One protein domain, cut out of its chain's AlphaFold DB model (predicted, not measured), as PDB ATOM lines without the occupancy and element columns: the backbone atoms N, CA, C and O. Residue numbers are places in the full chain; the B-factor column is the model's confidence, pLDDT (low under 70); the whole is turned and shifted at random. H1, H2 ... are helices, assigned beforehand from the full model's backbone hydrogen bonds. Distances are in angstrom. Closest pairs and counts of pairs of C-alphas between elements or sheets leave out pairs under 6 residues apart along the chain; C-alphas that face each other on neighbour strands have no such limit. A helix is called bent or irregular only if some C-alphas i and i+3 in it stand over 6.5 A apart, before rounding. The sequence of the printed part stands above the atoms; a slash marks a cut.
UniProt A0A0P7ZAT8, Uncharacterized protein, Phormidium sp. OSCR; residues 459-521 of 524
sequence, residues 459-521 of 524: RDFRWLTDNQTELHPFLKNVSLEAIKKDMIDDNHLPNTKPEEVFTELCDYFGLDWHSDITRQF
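AT A GLANCE: This is residues 459 to 521 of the 524 residues of an uncharacterized protein of Phormidium sp. OSCR (UniProt A0A0P7ZAT8). The long helix H3 makes the corner of a triangle with H1 and H4, which each pack on it at a shallow tilt and run opposite ways to it, while H1 and H4 stay apart from each other. H2 turns off crosswise beyond the end of H1, and H5 packs steeply on H4. The printed part has 63 residues with five named helices, H1 to H5 in chain order, and no named strand: all helix. It is compact, with a radius of gyration of the C-alphas of 11.9 A and spans of 28 by 27 by 19 A.

IN THESE COORDINATES: H3, residues 480 to 492, is 18.2 A long and begins at C-alpha 480 (123.573, 5.281, 14.712). H4, residues 498 to 507, measures 14.1 A. H1, residues 459 to 466, measures 11.1 A from C-alpha 459 (115.454, 17.114, 15.856). H2, residues 468 to 474, measures 10.1 A and is only just irregular: C-alphas 470 and 473 are 6.9 A apart. H5, residues 513 to 521, measures 11.6 A, ends at C-alpha 521 (97.575, -1.657, 8.486) and is only just irregular: C-alphas 516 and 519 are 6.53 A apart.

HOW THE PARTS SIT: H3 touches H1, opposite ways at a shallow tilt of 17 degrees; the closest C-alphas, of Phe 461 and Lys 484, are 6.0 A apart. H3 and H4 form a helical hairpin at 28 degrees, closest at C-alphas 491 and 501, 6.2 A. H4 touches H5 at a steep tilt of 63 degrees, closest at C-alphas 503 and 513, 5.1 A. H2 is close to but not clearly touching H1, with C-alphas 464 and 471 closest at 7.7 A. H1 and H4 are apart. Every O i to N i+4 pair is within hydrogen-bond range in H3 and H4, against 1 of 4 in H1, 1 of 3 in H2 and 2 of 5 in H5, where O i to N i+3 gives 5 of 5, 2 of 4 and 2 of 6.

THE WHOLE: The farthest C-alphas, of Pro 473 and Pro 494, are 32.5 A apart. The printed part has no cut, and its four links are tight. Mean pLDDT of the printed part is 79.0; residues 475 to 478, 510, 514 to 516 and 518 to 521 are under 70.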
ATOM      1  N   ARG A 459     115.608  17.525  14.454       89.81
ATOM      2  CA  ARG A 459     115.454  17.114  15.856       89.81
ATOM      3  C   ARG A 459     114.682  15.807  16.029       89.81
ATOM      4  O   ARG A 459     114.868  15.161  17.055       89.81
ATOM      5  N   ASP A 460     113.838  15.424  15.074       89.00
ATOM      6  CA  ASP A 460     113.027  14.208  15.150       89.00
ATOM      7  C   ASP A 460     113.927  12.962  15.046       89.00
ATOM      8  O   ASP A 460     113.672  11.953  15.702       89.00
ATOM      9  N   PHE A 461     115.062  13.065  14.341       91.44
ATOM     10  CA  PHE A 461     116.070  12.002  14.229       91.44
ATOM     11  C   PHE A 461     116.915  11.798  15.494       91.44
ATOM     12  O   PHE A 461     117.671  10.829  15.573       91.44
ATOM     13  N   ARG A 462     116.741  12.626  16.539       89.69
ATOM     14  CA  ARG A 462     117.241  12.294  17.891       89.69
ATOM     15  C   ARG A 462     116.639  10.997  18.422       89.69
ATOM     16  O   ARG A 462     117.263  10.345  19.245       89.69
ATOM     17  N   TRP A 463     115.500  10.559  17.886       92.50
ATOM     18  CA  TRP A 463     114.936   9.244  18.176       92.50
ATOM     19  C   TRP A 463     115.951   8.095  18.015       92.50
ATOM     20  O   TRP A 463     115.927   7.173  18.827       92.50
ATOM     21  N   LEU A 464     116.873   8.159  17.041       89.81
ATOM     22  CA  LEU A 464     117.919   7.138  16.872       89.81
ATOM     23  C   LEU A 464     118.830   7.063  18.101       89.81
ATOM     24  O   LEU A 464     119.106   5.977  18.605       89.81
ATOM     25  N   THR A 465     119.259   8.220  18.610       88.56
ATOM     26  CA  THR A 465     120.104   8.305  19.807       88.56
ATOM     27  C   THR A 465     119.321   7.982  21.078       88.56
ATOM     28  O   THR A 465     119.813   7.252  21.932       88.56
ATOM     29  N   ASP A 466     118.073   8.444  21.175       88.50
ATOM     30  CA  ASP A 466     117.218   8.247  22.351       88.50
ATOM     31  C   ASP A 466     116.829   6.771  22.549       88.50
ATOM     32  O   ASP A 466     116.580   6.339  23.671       88.50
ATOM     33  N   ASN A 467     116.808   5.978  21.469       88.62
ATOM     34  CA  ASN A 467     116.474   4.550  21.496       88.62
ATOM     35  C   ASN A 467     117.701   3.654  21.232       88.62
ATOM     36  O   ASN A 467     117.538   2.481  20.892       88.62
ATOM     37  N   GLN A 468     118.928   4.166  21.403       86.00
ATOM     38  CA  GLN A 468     120.167   3.455  21.059       86.00
ATOM     39  C   GLN A 468     120.243   2.041  21.650       86.00
ATOM     40  O   GLN A 468     120.576   1.098  20.937       86.00
ATOM     41  N   THR A 469     119.911   1.875  22.930       84.00
ATOM     42  CA  THR A 469     119.970   0.572  23.613       84.00
ATOM     43  C   THR A 469     119.002  -0.445  23.004       84.00
ATOM     44  O   THR A 469     119.348  -1.616  22.867       84.00
ATOM     45  N   GLU A 470     117.801  -0.008  22.613       84.75
ATOM     46  CA  GLU A 470     116.779  -0.869  22.002       84.75
ATOM     47  C   GLU A 470     117.076  -1.155  20.520       84.75
ATOM     48  O   GLU A 470     116.685  -2.204  20.013       84.75
ATOM     49  N   LEU A 471     117.793  -0.251  19.841       83.56
ATOM     50  CA  LEU A 471     118.194  -0.383  18.436       83.56
ATOM     51  C   LEU A 471     119.507  -1.156  18.246       83.56
ATOM     52  O   LEU A 471     119.714  -1.744  17.188       83.56
ATOM     53  N   HIS A 472     120.377  -1.210  19.258       76.81
ATOM     54  CA  HIS A 472     121.676  -1.885  19.173       76.81
ATOM     55  C   HIS A 472     121.608  -3.348  18.688       76.81
ATOM     56  O   HIS A 472     122.421  -3.707  17.840       76.81
ATOM     57  N   PRO A 473     120.630  -4.182  19.104       72.19
ATOM     58  CA  PRO A 473     120.501  -5.557  18.609       72.19
ATOM     59  C   PRO A 473     120.250  -5.686  17.098       72.19
ATOM     60  O   PRO A 473     120.377  -6.781  16.553       72.19
ATOM     61  N   PHE A 474     119.855  -4.601  16.430       70.25
ATOM     62  CA  PHE A 474     119.616  -4.558  14.986       70.25
ATOM     63  C   PHE A 474     120.839  -4.075  14.198       70.25
ATOM     64  O   PHE A 474     120.890  -4.226  12.979       70.25
ATOM     65  N   LEU A 475     121.830  -3.499  14.880       66.56
ATOM     66  CA  LEU A 475     123.023  -2.938  14.263       66.56
ATOM     67  C   LEU A 475     124.123  -3.996  14.246       66.56
ATOM     68  O   LEU A 475     124.502  -4.516  15.291       66.56
ATOM     69  N   LYS A 476     124.665  -4.296  13.064       56.16
ATOM     70  CA  LYS A 476     125.885  -5.109  12.959       56.16
ATOM     71  C   LYS A 476     127.134  -4.235  12.943       56.16
ATOM     72  O   LYS A 476     127.924  -4.286  13.873       56.16
ATOM     73  N   ASN A 477     127.270  -3.398  11.911       57.00
ATOM     74  CA  ASN A 477     128.520  -2.686  11.610       57.00
ATOM     75  C   ASN A 477     128.320  -1.189  11.295       57.00
ATOM     76  O   ASN A 477     129.222  -0.549  10.764       57.00
ATOM     77  N   VAL A 478     127.142  -0.622  11.584       63.75
ATOM     78  CA  VAL A 478     126.805   0.775  11.257       63.75
ATOM     79  C   VAL A 478     126.569   1.574  12.538       63.75
ATOM     80  O   VAL A 478     125.862   1.125  13.439       63.75
ATOM     81  N   SER A 479     127.163   2.767  12.620       80.31
ATOM     82  CA  SER A 479     126.955   3.705  13.730       80.31
ATOM     83  C   SER A 479     125.609   4.417  13.600       80.31
ATOM     84  O   SER A 479     125.313   4.953  12.536       80.31
ATOM     85  N   LEU A 480     124.833   4.516  14.688       83.31
ATOM     86  CA  LEU A 480     123.573   5.281  14.712       83.31
ATOM     87  C   LEU A 480     123.758   6.753  14.332       83.31
ATOM     88  O   LEU A 480     122.841   7.343  13.772       83.31
ATOM     89  N   GLU A 481     124.927   7.342  14.599       83.75
ATOM     90  CA  GLU A 481     125.221   8.717  14.176       83.75
ATOM     91  C   GLU A 481     125.378   8.831  12.656       83.75
ATOM     92  O   GLU A 481     124.986   9.842  12.081       83.75
ATOM     93  N   ALA A 482     125.899   7.788  11.996       81.81
ATOM     94  CA  ALA A 482     125.949   7.743  10.536       81.81
ATOM     95  C   ALA A 482     124.530   7.631   9.965       81.81
ATOM     96  O   ALA A 482     124.138   8.477   9.174       81.81
ATOM     97  N   ILE A 483     123.721   6.697  10.487       85.62
ATOM     98  CA  ILE A 483     122.308   6.551  10.092       85.62
ATOM     99  C   ILE A 483     121.562   7.872  10.273       85.62
ATOM    100  O   ILE A 483     120.846   8.317   9.390       85.62
ATOM    101  N   LYS A 484     121.742   8.532  11.418       89.75
ATOM    102  CA  LYS A 484     121.094   9.809  11.718       89.75
ATOM    103  C   LYS A 484     121.480  10.895  10.727       89.75
ATOM    104  O   LYS A 484     120.608  11.654  10.318       89.75
ATOM    105  N   LYS A 485     122.760  10.981  10.369       87.44
ATOM    106  CA  LYS A 485     123.228  11.929   9.363       87.44
ATOM    107  C   LYS A 485     122.597  11.631   8.004       87.44
ATOM    108  O   LYS A 485     122.003  12.534   7.430       87.44
ATOM    109  N   ASP A 486     122.651  10.378   7.564       86.44
ATOM    110  CA  ASP A 486     122.102   9.955   6.274       86.44
ATOM    111  C   ASP A 486     120.593  10.241   6.209       86.44
ATOM    112  O   ASP A 486     120.115  10.843   5.258       86.44
ATOM    113  N   MET A 487     119.855   9.962   7.287       90.44
ATOM    114  CA  MET A 487     118.420  10.255   7.373       90.44
ATOM    115  C   MET A 487     118.093  11.748   7.317       90.44
ATOM    116  O   MET A 487     117.070  12.131   6.748       90.44
ATOM    117  N   ILE A 488     118.930  12.599   7.918       91.12
ATOM    118  CA  ILE A 488     118.782  14.057   7.829       91.12
ATOM    119  C   ILE A 488     119.064  14.520   6.398       91.12
ATOM    120  O   ILE A 488     118.295  15.314   5.856       91.12
ATOM    121  N   ASP A 489     120.132  14.015   5.783       87.25
ATOM    122  CA  ASP A 489     120.526  14.360   4.419       87.25
ATOM    123  C   ASP A 489     119.438  13.925   3.412       87.25
ATOM    124  O   ASP A 489     118.978  14.743   2.609       87.25
ATOM    125  N   ASP A 490     118.918  12.699   3.530       85.00
ATOM    126  CA  ASP A 490     117.808  12.183   2.720       85.00
ATOM    127  C   ASP A 490     116.526  12.994   2.930       85.00
ATOM    128  O   ASP A 490     115.850  13.392   1.974       85.00
ATOM    129  N   ASN A 491     116.209  13.323   4.186       88.50
ATOM    130  CA  ASN A 491     115.077  14.177   4.519       88.50
ATOM    131  C   ASN A 491     115.264  15.629   4.062       88.50
ATOM    132  O   ASN A 491     114.280  16.364   4.069       88.50
ATOM    133  N   HIS A 492     116.444  16.066   3.620       87.81
ATOM    134  CA  HIS A 492     116.658  17.382   3.009       87.81
ATOM    135  C   HIS A 492     116.582  17.378   1.478       87.81
ATOM    136  O   HIS A 492     116.441  18.448   0.878       87.81
ATOM    137  N   LEU A 493     116.610  16.209   0.833       86.19
ATOM    138  CA  LEU A 493     116.525  16.122  -0.622       86.19
ATOM    139  C   LEU A 493     115.196  16.718  -1.157       86.19
ATOM    140  O   LEU A 493     114.134  16.602  -0.528       86.19
ATOM    141  N   PRO A 494     115.207  17.411  -2.311       81.06
ATOM    142  CA  PRO A 494     114.000  18.023  -2.860       81.06
ATOM    143  C   PRO A 494     112.927  16.974  -3.164       81.06
ATOM    144  O   PRO A 494     113.207  15.965  -3.800       81.06
ATOM    145  N   ASN A 495     111.681  17.257  -2.782       76.19
ATOM    146  CA  ASN A 495     110.521  16.373  -2.972       76.19
ATOM    147  C   ASN A 495     110.554  15.033  -2.216       76.19
ATOM    148  O   ASN A 495     109.629  14.247  -2.423       76.19
ATOM    149  N   THR A 496     111.536  14.781  -1.338       78.88
ATOM    150  CA  THR A 496     111.542  13.562  -0.519       78.88
ATOM    151  C   THR A 496     110.306  13.492   0.351       78.88
ATOM    152  O   THR A 496     109.986  14.428   1.095       78.88
ATOM    153  N   LYS A 497     109.622  12.356   0.276       77.25
ATOM    154  CA  LYS A 497     108.425  12.098   1.069       77.25
ATOM    155  C   LYS A 497     108.788  11.442   2.398       77.25
ATOM    156  O   LYS A 497     109.684  10.607   2.448       77.25
ATOM    157  N   PRO A 498     108.026  11.700   3.468       78.50
ATOM    158  CA  PRO A 498     108.129  10.948   4.712       78.50
ATOM    159  C   PRO A 498     108.099   9.420   4.547       78.50
ATOM    160  O   PRO A 498     108.814   8.726   5.260       78.50
ATOM    161  N   GLU A 499     107.310   8.883   3.607       76.25
ATOM    162  CA  GLU A 499     107.305   7.441   3.299       76.25
ATOM    163  C   GLU A 499     108.654   6.948   2.739       76.25
ATOM    164  O   GLU A 499     109.054   5.826   3.031       76.25
ATOM    165  N   GLU A 500     109.377   7.775   1.980       79.25
ATOM    166  CA  GLU A 500     110.714   7.450   1.459       79.25
ATOM    167  C   GLU A 500     111.749   7.468   2.587       79.25
ATOM    168  O   GLU A 500     112.525   6.527   2.707       79.25
ATOM    169  N   VAL A 501     111.675   8.453   3.493       85.94
ATOM    170  CA  VAL A 501     112.511   8.486   4.710       85.94
ATOM    171  C   VAL A 501     112.258   7.253   5.580       85.94
ATOM    172  O   VAL A 501     113.194   6.654   6.093       85.94
ATOM    173  N   PHE A 502     110.998   6.835   5.738       82.06
ATOM    174  CA  PHE A 502     110.677   5.600   6.453       82.06
ATOM    175  C   PHE A 502     111.158   4.347   5.734       82.06
ATOM    176  O   PHE A 502     111.527   3.390   6.409       82.06
ATOM    177  N   THR A 503     111.122   4.333   4.402       80.00
ATOM    178  CA  THR A 503     111.626   3.214   3.600       80.00
ATOM    179  C   THR A 503     113.116   3.055   3.845       80.00
ATOM    180  O   THR A 503     113.531   2.014   4.342       80.00
ATOM    181  N   GLU A 504     113.879   4.128   3.655       81.94
ATOM    182  CA  GLU A 504     115.321   4.113   3.873       81.94
ATOM    183  C   GLU A 504     115.657   3.783   5.336       81.94
ATOM    184  O   GLU A 504     116.464   2.897   5.611       81.94
ATOM    185  N   LEU A 505     114.973   4.405   6.305       85.19
ATOM    186  CA  LEU A 505     115.162   4.094   7.723       85.19
ATOM    187  C   LEU A 505     114.903   2.613   8.024       85.19
ATOM    188  O   LEU A 505     115.683   2.004   8.746       85.19
ATOM    189  N   CYS A 506     113.819   2.027   7.512       79.00
ATOM    190  CA  CYS A 506     113.533   0.605   7.709       79.00
ATOM    191  C   CYS A 506     114.604  -0.284   7.057       79.00
ATOM    192  O   CYS A 506     115.004  -1.282   7.665       79.00
ATOM    193  N   ASP A 507     115.136   0.114   5.899       73.06
ATOM    194  CA  ASP A 507     116.207  -0.601   5.201       73.06
ATOM    195  C   ASP A 507     117.497  -0.647   6.039       73.06
ATOM    196  O   ASP A 507     118.150  -1.692   6.106       73.06
ATOM    197  N   TYR A 508     117.823   0.423   6.782       73.56
ATOM    198  CA  TYR A 508     118.916   0.437   7.775       73.56
ATOM    199  C   TYR A 508     118.751  -0.579   8.910       73.56
ATOM    200  O   TYR A 508     119.706  -0.821   9.649       73.56
ATOM    201  N   PHE A 509     117.563  -1.146   9.082       75.06
ATOM    202  CA  PHE A 509     117.273  -2.135  10.111       75.06
ATOM    203  C   PHE A 509     116.747  -3.452   9.531       75.06
ATOM    204  O   PHE A 509     116.319  -4.305  10.304       75.06
ATOM    205  N   GLY A 510     116.819  -3.654   8.208       68.12
ATOM    206  CA  GLY A 510     116.463  -4.921   7.556       68.12
ATOM    207  C   GLY A 510     114.986  -5.203   7.432       68.12
ATOM    208  O   GLY A 510     114.582  -6.367   7.475       68.12
ATOM    209  N   LEU A 511     114.182  -4.153   7.355       71.94
ATOM    210  CA  LEU A 511     112.742  -4.254   7.236       71.94
ATOM    211  C   LEU A 511     112.302  -3.560   5.960       71.94
ATOM    212  O   LEU A 511     112.711  -2.441   5.691       71.94
ATOM    213  N   ASP A 512     111.408  -4.196   5.218       73.50
ATOM    214  CA  ASP A 512     110.755  -3.553   4.090       73.50
ATOM    215  C   ASP A 512     109.551  -2.753   4.591       73.50
ATOM    216  O   ASP A 512     108.565  -3.307   5.091       73.50
ATOM    217  N   TRP A 513     109.589  -1.435   4.417       75.31
ATOM    218  CA  TRP A 513     108.486  -0.557   4.804       75.31
ATOM    219  C   TRP A 513     107.131  -1.046   4.273       75.31
ATOM    220  O   TRP A 513     106.124  -1.016   4.982       75.31
ATOM    221  N   HIS A 514     107.074  -1.577   3.053       69.62
ATOM    222  CA  HIS A 514     105.800  -1.957   2.457       69.62
ATOM    223  C   HIS A 514     105.244  -3.265   3.037       69.62
ATOM    224  O   HIS A 514     104.135  -3.293   3.582       69.62
ATOM    225  N   SER A 515     105.995  -4.356   2.939       66.88
ATOM    226  CA  SER A 515     105.560  -5.692   3.349       66.88
ATOM    227  C   SER A 515     105.631  -5.913   4.856       66.88
ATOM    228  O   SER A 515     104.757  -6.596   5.403       66.88
ATOM    229  N   ASP A 516     106.609  -5.315   5.537       68.12
ATOM    230  CA  ASP A 516     106.833  -5.544   6.959       68.12
ATOM    231  C   ASP A 516     106.056  -4.583   7.841       68.12
ATOM    232  O   ASP A 516     105.582  -5.004   8.900       68.12
ATOM    233  N   ILE A 517     105.894  -3.337   7.394       71.88
ATOM    234  CA  ILE A 517     105.247  -2.271   8.157       71.88
ATOM    235  C   ILE A 517     103.839  -2.026   7.599       71.88
ATOM    236  O   ILE A 517     102.852  -2.394   8.238       71.88
ATOM    237  N   THR A 518     103.703  -1.503   6.374       67.38
ATOM    238  CA  THR A 518     102.407  -0.993   5.883       67.38
ATOM    239  C   THR A 518     101.327  -2.051   5.640       67.38
ATOM    240  O   THR A 518     100.143  -1.786   5.883       67.38
ATOM    241  N   ARG A 519     101.694  -3.266   5.207       64.50
ATOM    242  CA  ARG A 519     100.741  -4.359   4.933       64.50
ATOM    243  C   ARG A 519      99.939  -4.764   6.176       64.50
ATOM    244  O   ARG A 519      98.797  -5.197   6.036       64.50
ATOM    245  N   GLN A 520     100.484  -4.561   7.376       57.53
ATOM    246  CA  GLN A 520      99.777  -4.827   8.634       57.53
ATOM    247  C   GLN A 520      98.590  -3.876   8.869       57.53
ATOM    248  O   GLN A 520      97.688  -4.204   9.633       57.53
ATOM    249  N   PHE A 521      98.561  -2.711   8.211       56.03
ATOM    250  CA  PHE A 521      97.575  -1.657   8.486       56.03
ATOM    251  C   PHE A 521      96.446  -1.579   7.451       56.03
ATOM    252  O   PHE A 521      95.343  -1.126   7.772       56.03
TER     253      PHE A 521